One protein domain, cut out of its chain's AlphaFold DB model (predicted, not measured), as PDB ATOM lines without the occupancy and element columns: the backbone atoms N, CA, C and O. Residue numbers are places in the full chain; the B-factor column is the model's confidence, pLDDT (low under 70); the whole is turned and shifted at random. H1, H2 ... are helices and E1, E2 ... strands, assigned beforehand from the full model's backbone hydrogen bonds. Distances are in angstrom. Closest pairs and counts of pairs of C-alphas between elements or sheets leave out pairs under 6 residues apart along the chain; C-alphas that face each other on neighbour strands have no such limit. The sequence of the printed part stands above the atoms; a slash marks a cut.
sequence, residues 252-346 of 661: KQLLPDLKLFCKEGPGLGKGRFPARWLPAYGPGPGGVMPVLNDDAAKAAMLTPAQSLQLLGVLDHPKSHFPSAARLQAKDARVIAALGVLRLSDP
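This is residues 252 to 346 of the 661 residues of the protein "Hypothetical protein" of Symbiodinium natans (UniProt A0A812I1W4). Two small strand pairs, the hairpin E1 and E2 and the pair E3 and E4, form the core, with short H1 at one end and long H2 off to another side. After H2, residues 341 to 342 fold back beside E3. The 95 printed residues include two named helices and four strands, in order E1, E2, E3, H1, E4, H2; the class is mixed, with under half in named elements. The whole is compact, radius of gyration of the C-alphas 13.4 A, spanning 39 by 34 by 25 A.

E1, residues 259 to 262, begins at C-alpha (147.403, 159.336, 257.812). E2 is residues 276 to 279, E3 289 to 292, H1 296 to 301 and E4 308 to 310. H2, residues 322 to 338, is 24.6 A long and ends at C-alpha (158.217, 158.986, 257.519).

E1 and E2, a hairpin, are antiparallel at 140 degrees, with N 260 and O 278 2.8 A apart. The closest C-alphas of E2 and E3 are Leu 278 and Pro 290, 6.6 A. E3 and E4 are parallel at 44 degrees, with N 291 and O 309 3.0 A apart. E3, H1, E4 is a strand-helix-strand unit, parallel strands joined through a helix, with a right-handed crossover. H1 and H2 are apart. In H1 every O i to N i+4 pair is within hydrogen-bond range; in H2, 12 of 13.

The farthest C-alphas, Lys 270 and Pro 322, are 38.7 A apart. The printed part has no cut; links E1 to E2 and E4 to H2 are long. pLDDT is under 70 at residues 267 to 268 and 313 to 333.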
ATOM      1  N   LYS A 252     156.604 152.673 255.326       81.56
ATOM      2  CA  LYS A 252     155.555 152.662 254.290       81.56
ATOM      3  C   LYS A 252     155.053 151.255 253.938       81.56
ATOM      4  O   LYS A 252     153.886 151.119 253.591       81.56
ATOM      5  N   GLN A 253     155.893 150.220 254.017       82.88
ATOM      6  CA  GLN A 253     155.442 148.835 253.826       82.88
ATOM      7  C   GLN A 253     154.622 148.313 255.011       82.88
ATOM      8  O   GLN A 253     153.677 147.560 254.798       82.88
ATOM      9  N   LEU A 254     154.963 148.719 256.237       80.19
ATOM     10  CA  LEU A 254     154.266 148.296 257.458       80.19
ATOM     11  C   LEU A 254     152.942 149.045 257.677       80.19
ATOM     12  O   LEU A 254     151.996 148.479 258.213       80.19
ATOM     13  N   LEU A 255     152.871 150.320 257.285       82.12
ATOM     14  CA  LEU A 255     151.725 151.204 257.525       82.12
ATOM     15  C   LEU A 255     151.345 151.990 256.251       82.12
ATOM     16  O   LEU A 255     151.388 153.221 256.269       82.12
ATOM     17  N   PRO A 256     150.980 151.332 255.131       85.19
ATOM     18  CA  PRO A 256     150.728 152.008 253.852       85.19
ATOM     19  C   PRO A 256     149.625 153.075 253.940       85.19
ATOM     20  O   PRO A 256     149.763 154.147 253.350       85.19
ATOM     21  N   ASP A 257     148.586 152.818 254.740       83.88
ATOM     22  CA  ASP A 257     147.438 153.708 254.959       83.88
ATOM     23  C   ASP A 257     147.634 154.723 256.099       83.88
ATOM     24  O   ASP A 257     146.658 155.306 256.584       83.88
ATOM     25  N   LEU A 258     148.869 154.937 256.571       85.19
ATOM     26  CA  LEU A 258     149.148 155.921 257.617       85.19
ATOM     27  C   LEU A 258     148.683 157.314 257.177       85.19
ATOM     28  O   LEU A 258     149.081 157.817 256.124       85.19
ATOM     29  N   LYS A 259     147.873 157.963 258.017       86.31
ATOM     30  CA  LYS A 259     147.403 159.336 257.812       86.31
ATOM     31  C   LYS A 259     147.929 160.243 258.917       86.31
ATOM     32  O   LYS A 259     147.959 159.857 260.080       86.31
ATOM     33  N   LEU A 260     148.307 161.463 258.549       86.62
ATOM     34  CA  LEU A 260     148.809 162.496 259.448       86.62
ATOM     35  C   LEU A 260     147.779 163.621 259.560       86.62
ATOM     36  O   LEU A 260     147.277 164.125 258.551       86.62
ATOM     37  N   PHE A 261     147.470 164.028 260.790       86.38
ATOM     38  CA  PHE A 261     146.572 165.150 261.027       86.38
ATOM     39  C   PHE A 261     147.275 166.469 260.696       86.38
ATOM     40  O   PHE A 261     148.252 166.863 261.340       86.38
ATOM     41  N   CYS A 262     146.756 167.163 259.691       89.19
ATOM     42  CA  CYS A 262     147.232 168.470 259.271       89.19
ATOM     43  C   CYS A 262     146.285 169.546 259.805       89.19
ATOM     44  O   CYS A 262     145.061 169.430 259.668       89.19
ATOM     45  N   LYS A 263     146.845 170.609 260.398       88.50
ATOM     46  CA  LYS A 263     146.056 171.784 260.797       88.50
ATOM     47  C   LYS A 263     145.497 172.475 259.554       88.50
ATOM     48  O   LYS A 263     145.875 172.167 258.423       88.50
ATOM     49  N   GLU A 264     144.571 173.402 259.765       87.56
ATOM     50  CA  GLU A 264     144.076 174.261 258.691       87.56
ATOM     51  C   GLU A 264     145.256 174.915 257.947       87.56
ATOM     52  O   GLU A 264     146.230 175.347 258.570       87.56
ATOM     53  N   GLY A 265     145.189 174.919 256.618       81.62
ATOM     54  CA  GLY A 265     146.293 175.300 255.744       81.62
ATOM     55  C   GLY A 265     146.592 176.803 255.698       81.62
ATOM     56  O   GLY A 265     145.886 177.601 256.326       81.62
ATOM     57  N   PRO A 266     147.639 177.178 254.937       73.62
ATOM     58  CA  PRO A 266     147.988 178.571 254.671       73.62
ATOM     59  C   PRO A 266     146.920 179.289 253.827       73.62
ATOM     60  O   PRO A 266     146.062 178.650 253.209       73.62
ATOM     61  N   GLY A 267     147.013 180.621 253.790       66.31
ATOM     62  CA  GLY A 267     146.056 181.511 253.134       66.31
ATOM     63  C   GLY A 267     144.743 181.690 253.906       66.31
ATOM     64  O   GLY A 267     144.431 180.965 254.856       66.31
ATOM     65  N   LEU A 268     143.954 182.675 253.482       62.22
ATOM     66  CA  LEU A 268     142.648 183.009 254.052       62.22
ATOM     67  C   LEU A 268     141.486 182.645 253.104       62.22
ATOM     68  O   LEU A 268     141.665 182.157 251.987       62.22
ATOM     69  N   GLY A 269     140.254 182.843 253.578       71.50
ATOM     70  CA  GLY A 269     139.051 182.714 252.753       71.50
ATOM     71  C   GLY A 269     138.770 181.296 252.232       71.50
ATOM     72  O   GLY A 269     138.976 180.300 252.923       71.50
ATOM     73  N   LYS A 270     138.219 181.214 251.011       73.12
ATOM     74  CA  LYS A 270     137.675 179.974 250.420       73.12
ATOM     75  C   LYS A 270     138.730 179.009 249.859       73.12
ATOM     76  O   LYS A 270     138.405 177.846 249.657       73.12
ATOM     77  N   GLY A 271     139.948 179.482 249.577       78.19
ATOM     78  CA  GLY A 271     141.036 178.651 249.033       78.19
ATOM     79  C   GLY A 271     141.825 177.877 250.097       78.19
ATOM     80  O   GLY A 271     142.582 176.967 249.769       78.19
ATOM     81  N   ARG A 272     141.646 178.233 251.372       84.56
ATOM     82  CA  ARG A 272     142.344 177.658 252.524       84.56
ATOM     83  C   ARG A 272     141.985 176.184 252.729       84.56
ATOM     84  O   ARG A 272     140.808 175.829 252.804       84.56
ATOM     85  N   PHE A 273     142.985 175.319 252.910       88.81
ATOM     86  CA  PHE A 273     142.723 173.911 253.224       88.81
ATOM     87  C   PHE A 273     142.096 173.757 254.626       88.81
ATOM     88  O   PHE A 273     142.650 174.285 255.594       88.81
ATOM     89  N   PRO A 274     140.993 173.004 254.794       90.31
ATOM     90  CA  PRO A 274     140.462 172.690 256.119       90.31
ATOM     91  C   PRO A 274     141.409 171.749 256.876       90.31
ATOM     92  O   PRO A 274     142.168 170.994 256.260       90.31
ATOM     93  N   ALA A 275     141.355 171.761 258.212       88.44
ATOM     94  CA  ALA A 275     142.056 170.770 259.030       88.44
ATOM     95  C   ALA A 275     141.546 169.364 258.688       88.44
ATOM     96  O   ALA A 275     140.337 169.125 258.681       88.44
ATOM     97  N   ARG A 276     142.460 168.449 258.355       91.38
ATOM     98  CA  ARG A 276     142.117 167.128 257.810       91.38
ATOM     99  C   ARG A 276     143.257 166.130 257.955       91.38
ATOM    100  O   ARG A 276     144.420 166.496 258.111       91.38
ATOM    101  N   TRP A 277     142.906 164.858 257.837       88.88
ATOM    102  CA  TRP A 277     143.853 163.759 257.721       88.88
ATOM    103  C   TRP A 277     144.337 163.642 256.269       88.88
ATOM    104  O   TRP A 277     143.533 163.407 255.368       88.88
ATOM    105  N   LEU A 278     145.641 163.810 256.043       90.38
ATOM    106  CA  LEU A 278     146.302 163.548 254.756       90.38
ATOM    107  C   LEU A 278     147.074 162.224 254.829       90.38
ATOM    108  O   LEU A 278     147.509 161.862 255.921       90.38
ATOM    109  N   PRO A 279     147.277 161.489 253.719       90.81
ATOM    110  CA  PRO A 279     148.197 160.353 253.719       90.81
ATOM    111  C   PRO A 279     149.613 160.814 254.094       90.81
ATOM    112  O   PRO A 279     150.059 161.880 253.676       90.81
ATOM    113  N   ALA A 280     150.335 159.998 254.864       85.81
ATOM    114  CA  ALA A 280     151.751 160.219 255.158       85.81
ATOM    115  C   ALA A 280     152.626 160.077 253.900       85.81
ATOM    116  O   ALA A 280     153.685 160.690 253.804       85.81
ATOM    117  N   TYR A 281     152.173 159.269 252.933       86.94
ATOM    118  CA  TYR A 281     152.955 158.863 251.773       86.94
ATOM    119  C   TYR A 281     152.269 159.237 250.454       86.94
ATOM    120  O   TYR A 281     151.349 158.558 250.005       86.94
ATOM    121  N   GLY A 282     152.801 160.256 249.777       82.31
ATOM    122  CA  GLY A 282     152.317 160.703 248.469       82.31
ATOM    123  C   GLY A 282     151.219 161.775 248.537       82.31
ATOM    124  O   GLY A 282     150.897 162.271 249.617       82.31
ATOM    125  N   PRO A 283     150.670 162.181 247.379       82.25
ATOM    126  CA  PRO A 283     149.700 163.269 247.295       82.25
ATOM    127  C   PRO A 283     148.336 162.879 247.881       82.25
ATOM    128  O   PRO A 283     147.710 161.914 247.447       82.25
ATOM    129  N   GLY A 284     147.839 163.677 248.826       86.06
ATOM    130  CA  GLY A 284     146.460 163.615 249.306       86.06
ATOM    131  C   GLY A 284     145.457 164.333 248.388       86.06
ATOM    132  O   GLY A 284     145.819 164.823 247.312       86.06
ATOM    133  N   PRO A 285     144.181 164.449 248.804       84.50
ATOM    134  CA  PRO A 285     143.130 165.076 248.000       84.50
ATOM    135  C   PRO A 285     143.471 166.523 247.606       84.50
ATOM    136  O   PRO A 285     143.679 167.378 248.475       84.50
ATOM    137  N   GLY A 286     143.526 166.787 246.294       85.31
ATOM    138  CA  GLY A 286     144.014 168.046 245.708       85.31
ATOM    139  C   GLY A 286     145.527 168.083 245.428       85.31
ATOM    140  O   GLY A 286     146.096 169.159 245.264       85.31
ATOM    141  N   GLY A 287     146.203 166.930 245.428       89.50
ATOM    142  CA  GLY A 287     147.662 166.847 245.302       89.50
ATOM    143  C   GLY A 287     148.416 167.198 246.591       89.50
ATOM    144  O   GLY A 287     149.632 167.352 246.555       89.50
ATOM    145  N   VAL A 288     147.706 167.375 247.711       91.69
ATOM    146  CA  VAL A 288     148.236 168.063 248.896       91.69
ATOM    147  C   VAL A 288     149.050 167.135 249.787       91.69
ATOM    148  O   VAL A 288     148.572 166.067 250.167       91.69
ATOM    149  N   MET A 289     150.260 167.561 250.143       91.06
ATOM    150  CA  MET A 289     151.202 166.803 250.969       91.06
ATOM    151  C   MET A 289     151.339 167.402 252.381       91.06
ATOM    152  O   MET A 289     151.303 168.629 252.531       91.06
ATOM    153  N   PRO A 290     151.527 166.567 253.423       91.44
ATOM    154  CA  PRO A 290     151.899 167.036 254.754       91.44
ATOM    155  C   PRO A 290     153.325 167.613 254.762       91.44
ATOM    156  O   PRO A 290     154.228 167.064 254.130       91.44
ATOM    157  N   VAL A 291     153.547 168.690 255.520       90.75
ATOM    158  CA  VAL A 291     154.876 169.294 255.732       90.75
ATOM    159  C   VAL A 291     155.070 169.709 257.198       90.75
ATOM    160  O   VAL A 291     154.128 170.151 257.865       90.75
ATOM    161  N   LEU A 292     156.291 169.571 257.724       88.44
ATOM    162  CA  LEU A 292     156.655 170.062 259.054       88.44
ATOM    163  C   LEU A 292     156.881 171.581 259.043       88.44
ATOM    164  O   LEU A 292     157.677 172.099 258.264       88.44
ATOM    165  N   ASN A 293     156.238 172.270 259.984       86.19
ATOM    166  CA  ASN A 293     156.454 173.681 260.286       86.19
ATOM    167  C   ASN A 293     157.655 173.889 261.234       86.19
ATOM    168  O   ASN A 293     157.477 174.163 262.420       86.19
ATOM    169  N   ASP A 294     158.877 173.730 260.725       82.31
ATOM    170  CA  ASP A 294     160.124 174.005 261.462       82.31
ATOM    171  C   ASP A 294     160.880 175.260 260.985       82.31
ATOM    172  O   ASP A 294     161.851 175.673 261.619       82.31
ATOM    173  N   ASP A 295     160.382 175.916 259.936       80.75
ATOM    174  CA  ASP A 295     160.771 177.261 259.506       80.75
ATOM    175  C   ASP A 295     159.508 178.125 259.366       80.75
ATOM    176  O   ASP A 295     158.746 178.003 258.405       80.75
ATOM    177  N   ALA A 296     159.282 178.998 260.351       73.94
ATOM    178  CA  ALA A 296     158.092 179.843 260.417       73.94
ATOM    179  C   ALA A 296     158.050 180.926 259.320       73.94
ATOM    180  O   ALA A 296     156.959 181.341 258.930       73.94
ATOM    181  N   ALA A 297     159.204 181.364 258.802       74.31
ATOM    182  CA  ALA A 297     159.258 182.360 257.732       74.31
ATOM    183  C   ALA A 297     158.847 181.729 256.396       74.31
ATOM    184  O   ALA A 297     157.998 182.268 255.685       74.31
ATOM    185  N   LYS A 298     159.358 180.529 256.090       81.56
ATOM    186  CA  LYS A 298     158.872 179.748 254.942       81.56
ATOM    187  C   LYS A 298     157.403 179.354 255.101       81.56
ATOM    188  O   LYS A 298     156.672 179.397 254.118       81.56
ATOM    189  N   ALA A 299     156.951 179.023 256.314       83.44
ATOM    190  CA  ALA A 299     155.559 178.654 256.577       83.44
ATOM    191  C   ALA A 299     154.568 179.796 256.308       83.44
ATOM    192  O   ALA A 299     153.491 179.536 255.774       83.44
ATOM    193  N   ALA A 300     154.934 181.041 256.636       78.25
ATOM    194  CA  ALA A 300     154.142 182.232 256.315       78.25
ATOM    195  C   ALA A 300     154.083 182.509 254.799       78.25
ATOM    196  O   ALA A 300     153.060 182.955 254.289       78.25
ATOM    197  N   MET A 301     155.150 182.186 254.061       77.00
ATOM    198  CA  MET A 301     155.187 182.332 252.601       77.00
ATOM    199  C   MET A 301     154.428 181.230 251.834       77.00
ATOM    200  O   MET A 301     154.240 181.377 250.622       77.00
ATOM    201  N   LEU A 302     153.992 180.143 252.486       84.12
ATOM    202  CA  LEU A 302     153.242 179.075 251.815       84.12
ATOM    203  C   LEU A 302     151.881 179.557 251.303       84.12
ATOM    204  O   LEU A 302     151.242 180.409 251.911       84.12
ATOM    205  N   THR A 303     151.393 178.950 250.219       82.12
ATOM    206  CA  THR A 303     150.063 179.247 249.655       82.12
ATOM    207  C   THR A 303     149.332 177.961 249.242       82.12
ATOM    208  O   THR A 303     149.984 176.950 248.960       82.12
ATOM    209  N   PRO A 304     147.984 177.947 249.157       85.62
ATOM    210  CA  PRO A 304     147.240 176.767 248.699       85.62
ATOM    211  C   PRO A 304     147.663 176.255 247.313       85.62
ATOM    212  O   PRO A 304     147.613 175.054 247.063       85.62
ATOM    213  N   ALA A 305     148.144 177.137 246.427       82.50
ATOM    214  CA  ALA A 305     148.614 176.781 245.085       82.50
ATOM    215  C   ALA A 305     149.856 175.865 245.079       82.50
ATOM    216  O   ALA A 305     150.123 175.200 244.080       82.50
ATOM    217  N   GLN A 306     150.602 175.810 246.186       85.69
ATOM    218  CA  GLN A 306     151.786 174.960 246.347       85.69
ATOM    219  C   GLN A 306     151.445 173.541 246.837       85.69
ATOM    220  O   GLN A 306     152.333 172.695 246.917       85.69
ATOM    221  N   SER A 307     150.178 173.264 247.179       89.19
ATOM    222  CA  SER A 307     149.718 171.959 247.676       89.19
ATOM    223  C   SER A 307     150.529 171.408 248.865       89.19
ATOM    224  O   SER A 307     150.705 170.199 249.010       89.19
ATOM    225  N   LEU A 308     150.971 172.285 249.771       90.44
ATOM    226  CA  LEU A 308     151.556 171.915 251.063       90.44
ATOM    227  C   LEU A 308     150.603 172.276 252.209       90.44
ATOM    228  O   LEU A 308     150.023 173.362 252.230       90.44
ATOM    229  N   GLN A 309     150.446 171.375 253.183       91.69
ATOM    230  CA  GLN A 309     149.630 171.612 254.374       91.69
ATOM    231  C   GLN A 309     150.401 171.243 255.645       91.69
ATOM    232  O   GLN A 309     150.958 170.153 255.769       91.69
ATOM    233  N   LEU A 310     150.449 172.180 256.592       90.81
ATOM    234  CA  LEU A 310     151.251 172.052 257.805       90.81
ATOM    235  C   LEU A 310     150.688 170.961 258.741       90.81
ATOM    236  O   LEU A 310     149.477 170.901 258.981       90.81
ATOM    237  N   LEU A 311     151.565 170.144 259.331       88.75
ATOM    238  CA  LEU A 311     151.193 169.199 260.393       88.75
ATOM    239  C   LEU A 311     150.556 169.922 261.592       88.75
ATOM    240  O   LEU A 311     150.981 171.010 261.977       88.75
ATOM    241  N   GLY A 312     149.524 169.314 262.187       76.56
ATOM    242  CA  GLY A 312     148.748 169.934 263.269       76.56
ATOM    243  C   GLY A 312     149.260 169.672 264.686       76.56
ATOM    244  O   GLY A 312     148.932 170.434 265.588       76.56
ATOM    245  N   VAL A 313     150.057 168.617 264.881       61.94
ATOM    246  CA  VAL A 313     150.488 168.145 266.215       61.94
ATOM    247  C   VAL A 313     151.867 168.692 266.613       61.94
ATOM    248  O   VAL A 313     152.139 168.888 267.789       61.94
ATOM    249  N   LEU A 314     152.728 168.992 265.633       57.31
ATOM    250  CA  LEU A 314     154.174 169.184 265.834       57.31
ATOM    251  C   LEU A 314     154.611 170.663 265.787       57.31
ATOM    252  O   LEU A 314     155.781 170.979 265.577       57.31
ATOM    253  N   ASP A 315     153.663 171.577 266.017       52.19
ATOM    254  CA  ASP A 315     153.886 173.015 266.232       52.19
ATOM    255  C   ASP A 315     154.511 173.244 267.628       52.19
ATOM    256  O   ASP A 315     153.895 173.766 268.563       52.19
ATOM    257  N   HIS A 316     155.763 172.817 267.793       50.62
ATOM    258  CA  HIS A 316     156.580 173.047 268.987       50.62
ATOM    259  C   HIS A 316     157.745 174.000 268.657       50.62
ATOM    260  O   HIS A 316     158.902 173.573 268.597       50.62
ATOM    261  N   PRO A 317     157.479 175.309 268.444       50.62
ATOM    262  CA  PRO A 317     158.547 176.306 268.400       50.62
ATOM    263  C   PRO A 317     159.289 176.309 269.743       50.62
ATOM    264  O   PRO A 317     158.676 175.994 270.764       50.62
ATOM    265  N   LYS A 318     160.581 176.685 269.735       51.78
ATOM    266  CA  LYS A 318     161.528 176.654 270.875       51.78
ATOM    267  C   LYS A 318     160.873 177.009 272.217       51.78
ATOM    268  O   LYS A 318     160.833 178.165 272.632       51.78
ATOM    269  N   SER A 319     160.361 175.982 272.880       46.22
ATOM    270  CA  SER A 319     159.526 176.107 274.063       46.22
ATOM    271  C   SER A 319     160.408 176.076 275.304       46.22
ATOM    272  O   SER A 319     161.401 175.353 275.357       46.22
ATOM    273  N   HIS A 320     160.056 176.865 276.318       45.62
ATOM    274  CA  HIS A 320     160.819 176.925 277.567       45.62
ATOM    275  C   HIS A 320     160.691 175.656 278.431       45.62
ATOM    276  O   HIS A 320     161.374 175.550 279.447       45.62
ATOM    277  N   PHE A 321     159.853 174.692 278.035       45.31
ATOM    278  CA  PHE A 321     159.729 173.393 278.693       45.31
ATOM    279  C   PHE A 321     160.784 172.403 278.154       45.31
ATOM    280  O   PHE A 321     160.777 172.124 276.952       45.31
ATOM    281  N   PRO A 322     161.652 171.808 279.001       49.44
ATOM    282  CA  PRO A 322     162.676 170.847 278.563       49.44
ATOM    283  C   PRO A 322     162.119 169.626 277.815       49.44
ATOM    284  O   PRO A 322     162.779 169.074 276.933       49.44
ATOM    285  N   SER A 323     160.880 169.233 278.126       44.34
ATOM    286  CA  SER A 323     160.143 168.178 277.427       44.34
ATOM    287  C   SER A 323     159.959 168.473 275.939       44.34
ATOM    288  O   SER A 323     160.141 167.574 275.126       44.34
ATOM    289  N   ALA A 324     159.690 169.724 275.555       50.75
ATOM    290  CA  ALA A 324     159.476 170.096 274.160       50.75
ATOM    291  C   ALA A 324     160.739 169.915 273.304       50.75
ATOM    292  O   ALA A 324     160.629 169.527 272.147       50.75
ATOM    293  N   ALA A 325     161.936 170.109 273.870       54.66
ATOM    294  CA  ALA A 325     163.192 169.807 273.180       54.66
ATOM    295  C   ALA A 325     163.414 168.290 273.001       54.66
ATOM    296  O   ALA A 325     163.954 167.861 271.981       54.66
ATOM    297  N   ARG A 326     162.967 167.461 273.961       52.44
ATOM    298  CA  ARG A 326     162.981 165.990 273.839       52.44
ATOM    299  C   ARG A 326     161.939 165.476 272.840       52.44
ATOM    300  O   ARG A 326     162.290 164.600 272.051       52.44
ATOM    301  N   LEU A 327     160.716 166.021 272.836       53.91
ATOM    302  CA  LEU A 327     159.715 165.734 271.802       53.91
ATOM    303  C   LEU A 327     160.259 166.140 270.435       53.91
ATOM    304  O   LEU A 327     160.489 165.258 269.623       53.91
ATOM    305  N   GLN A 328     160.655 167.402 270.237       62.00
ATOM    306  CA  GLN A 328     161.227 167.891 268.976       62.00
ATOM    307  C   GLN A 328     162.374 167.004 268.442       62.00
ATOM    308  O   GLN A 328     162.494 166.822 267.231       62.00
ATOM    309  N   ALA A 329     163.193 166.408 269.317       63.09
ATOM    310  CA  ALA A 329     164.243 165.460 268.938       63.09
ATOM    311  C   ALA A 329     163.741 164.037 268.591       63.09
ATOM    312  O   ALA A 329     164.312 163.407 267.696       63.09
ATOM    313  N   LYS A 330     162.700 163.517 269.263       64.81
ATOM    314  CA  LYS A 330     162.010 162.268 268.870       64.81
ATOM    315  C   LYS A 330     161.223 162.486 267.569       64.81
ATOM    316  O   LYS A 330     161.421 161.746 266.607       64.81
ATOM    317  N   ASP A 331     160.429 163.547 267.502       68.62
ATOM    318  CA  ASP A 331     159.606 163.948 266.362       68.62
ATOM    319  C   ASP A 331     160.457 164.153 265.110       68.62
ATOM    320  O   ASP A 331     160.163 163.568 264.075       68.62
ATOM    321  N   ALA A 332     161.578 164.881 265.189       65.88
ATOM    322  CA  ALA A 332     162.478 165.054 264.047       65.88
ATOM    323  C   ALA A 332     163.003 163.722 263.477       65.88
ATOM    324  O   ALA A 332     163.237 163.636 262.270       65.88
ATOM    325  N   ARG A 333     163.159 162.677 264.308       68.69
ATOM    326  CA  ARG A 333     163.501 161.321 263.844       68.69
ATOM    327  C   ARG A 333     162.300 160.621 263.213       68.69
ATOM    328  O   ARG A 333     162.464 160.032 262.153       68.69
ATOM    329  N   VAL A 334     161.112 160.709 263.817       74.00
ATOM    330  CA  VAL A 334     159.876 160.114 263.276       74.00
ATOM    331  C   VAL A 334     159.510 160.745 261.930       74.00
ATOM    332  O   VAL A 334     159.344 160.032 260.953       74.00
ATOM    333  N   ILE A 335     159.472 162.073 261.833       77.25
ATOM    334  CA  ILE A 335     159.155 162.832 260.610       77.25
ATOM    335  C   ILE A 335     160.134 162.485 259.479       77.25
ATOM    336  O   ILE A 335     159.706 162.202 258.360       77.25
ATOM    337  N   ALA A 336     161.440 162.445 259.776       77.62
ATOM    338  CA  ALA A 336     162.458 162.039 258.809       77.62
ATOM    339  C   ALA A 336     162.313 160.561 258.401       77.62
ATOM    340  O   ALA A 336     162.455 160.233 257.225       77.62
ATOM    341  N   ALA A 337     161.976 159.677 259.345       78.44
ATOM    342  CA  ALA A 337     161.697 158.271 259.070       78.44
ATOM    343  C   ALA A 337     160.381 158.055 258.306       78.44
ATOM    344  O   ALA A 337     160.272 157.058 257.611       78.44
ATOM    345  N   LEU A 338     159.417 158.979 258.364       82.56
ATOM    346  CA  LEU A 338     158.217 158.986 257.519       82.56
ATOM    347  C   LEU A 338     158.466 159.599 256.128       82.56
ATOM    348  O   LEU A 338     157.616 159.485 255.249       82.56
ATOM    349  N   GLY A 339     159.612 160.254 255.908       84.88
ATOM    350  CA  GLY A 339     159.899 160.982 254.668       84.88
ATOM    351  C   GLY A 339     159.047 162.244 254.477       84.88
ATOM    352  O   GLY A 339     158.905 162.717 253.351       84.88
ATOM    353  N   VAL A 340     158.469 162.784 255.555       87.31
ATOM    354  CA  VAL A 340     157.663 164.011 255.507       87.31
ATOM    355  C   VAL A 340     158.576 165.210 255.272       87.31
ATOM    356  O   VAL A 340     159.597 165.374 255.943       87.31
ATOM    357  N   LEU A 341     158.189 166.065 254.322       87.44
ATOM    358  CA  LEU A 341     158.959 167.243 253.946       87.44
ATOM    359  C   LEU A 341     159.106 168.204 255.140       87.44
ATOM    360  O   LEU A 341     158.170 168.400 255.918       87.44
ATOM    361  N   ARG A 342     160.279 168.825 255.274       87.56
ATOM    362  CA  ARG A 342     160.583 169.827 256.305       87.56
ATOM    363  C   ARG A 342     160.810 171.178 255.647       87.56
ATOM    364  O   ARG A 342     161.516 171.244 254.646       87.56
ATOM    365  N   LEU A 343     160.248 172.253 256.194       86.50
ATOM    366  CA  LEU A 343     160.479 173.586 255.633       86.50
ATOM    367  C   LEU A 343     161.921 174.042 255.875       86.50
ATOM    368  O   LEU A 343     162.514 174.647 254.988       86.50
ATOM    369  N   SER A 344     162.538 173.686 257.005       84.00
ATOM    370  CA  SER A 344     163.946 174.014 257.280       84.00
ATOM    371  C   SER A 344     164.957 173.241 256.415       84.00
ATOM    372  O   SER A 344     166.161 173.401 256.615       84.00
ATOM    373  N   ASP A 345     164.514 172.367 255.505       85.69
ATOM    374  CA  ASP A 345     165.396 171.660 254.577       85.69
ATOM    375  C   ASP A 345     166.033 172.670 253.591       85.69
ATOM    376  O   ASP A 345     165.315 173.503 253.020       85.69
ATOM    377  N   PRO A 346     167.365 172.654 253.384       83.69
ATOM    378  CA  PRO A 346     168.030 173.560 252.446       83.69
ATOM    379  C   PRO A 346     167.596 173.358 250.984       83.69
ATOM    380  O   PRO A 346     167.731 174.287 250.192       83.69
TER     381      PRO A 346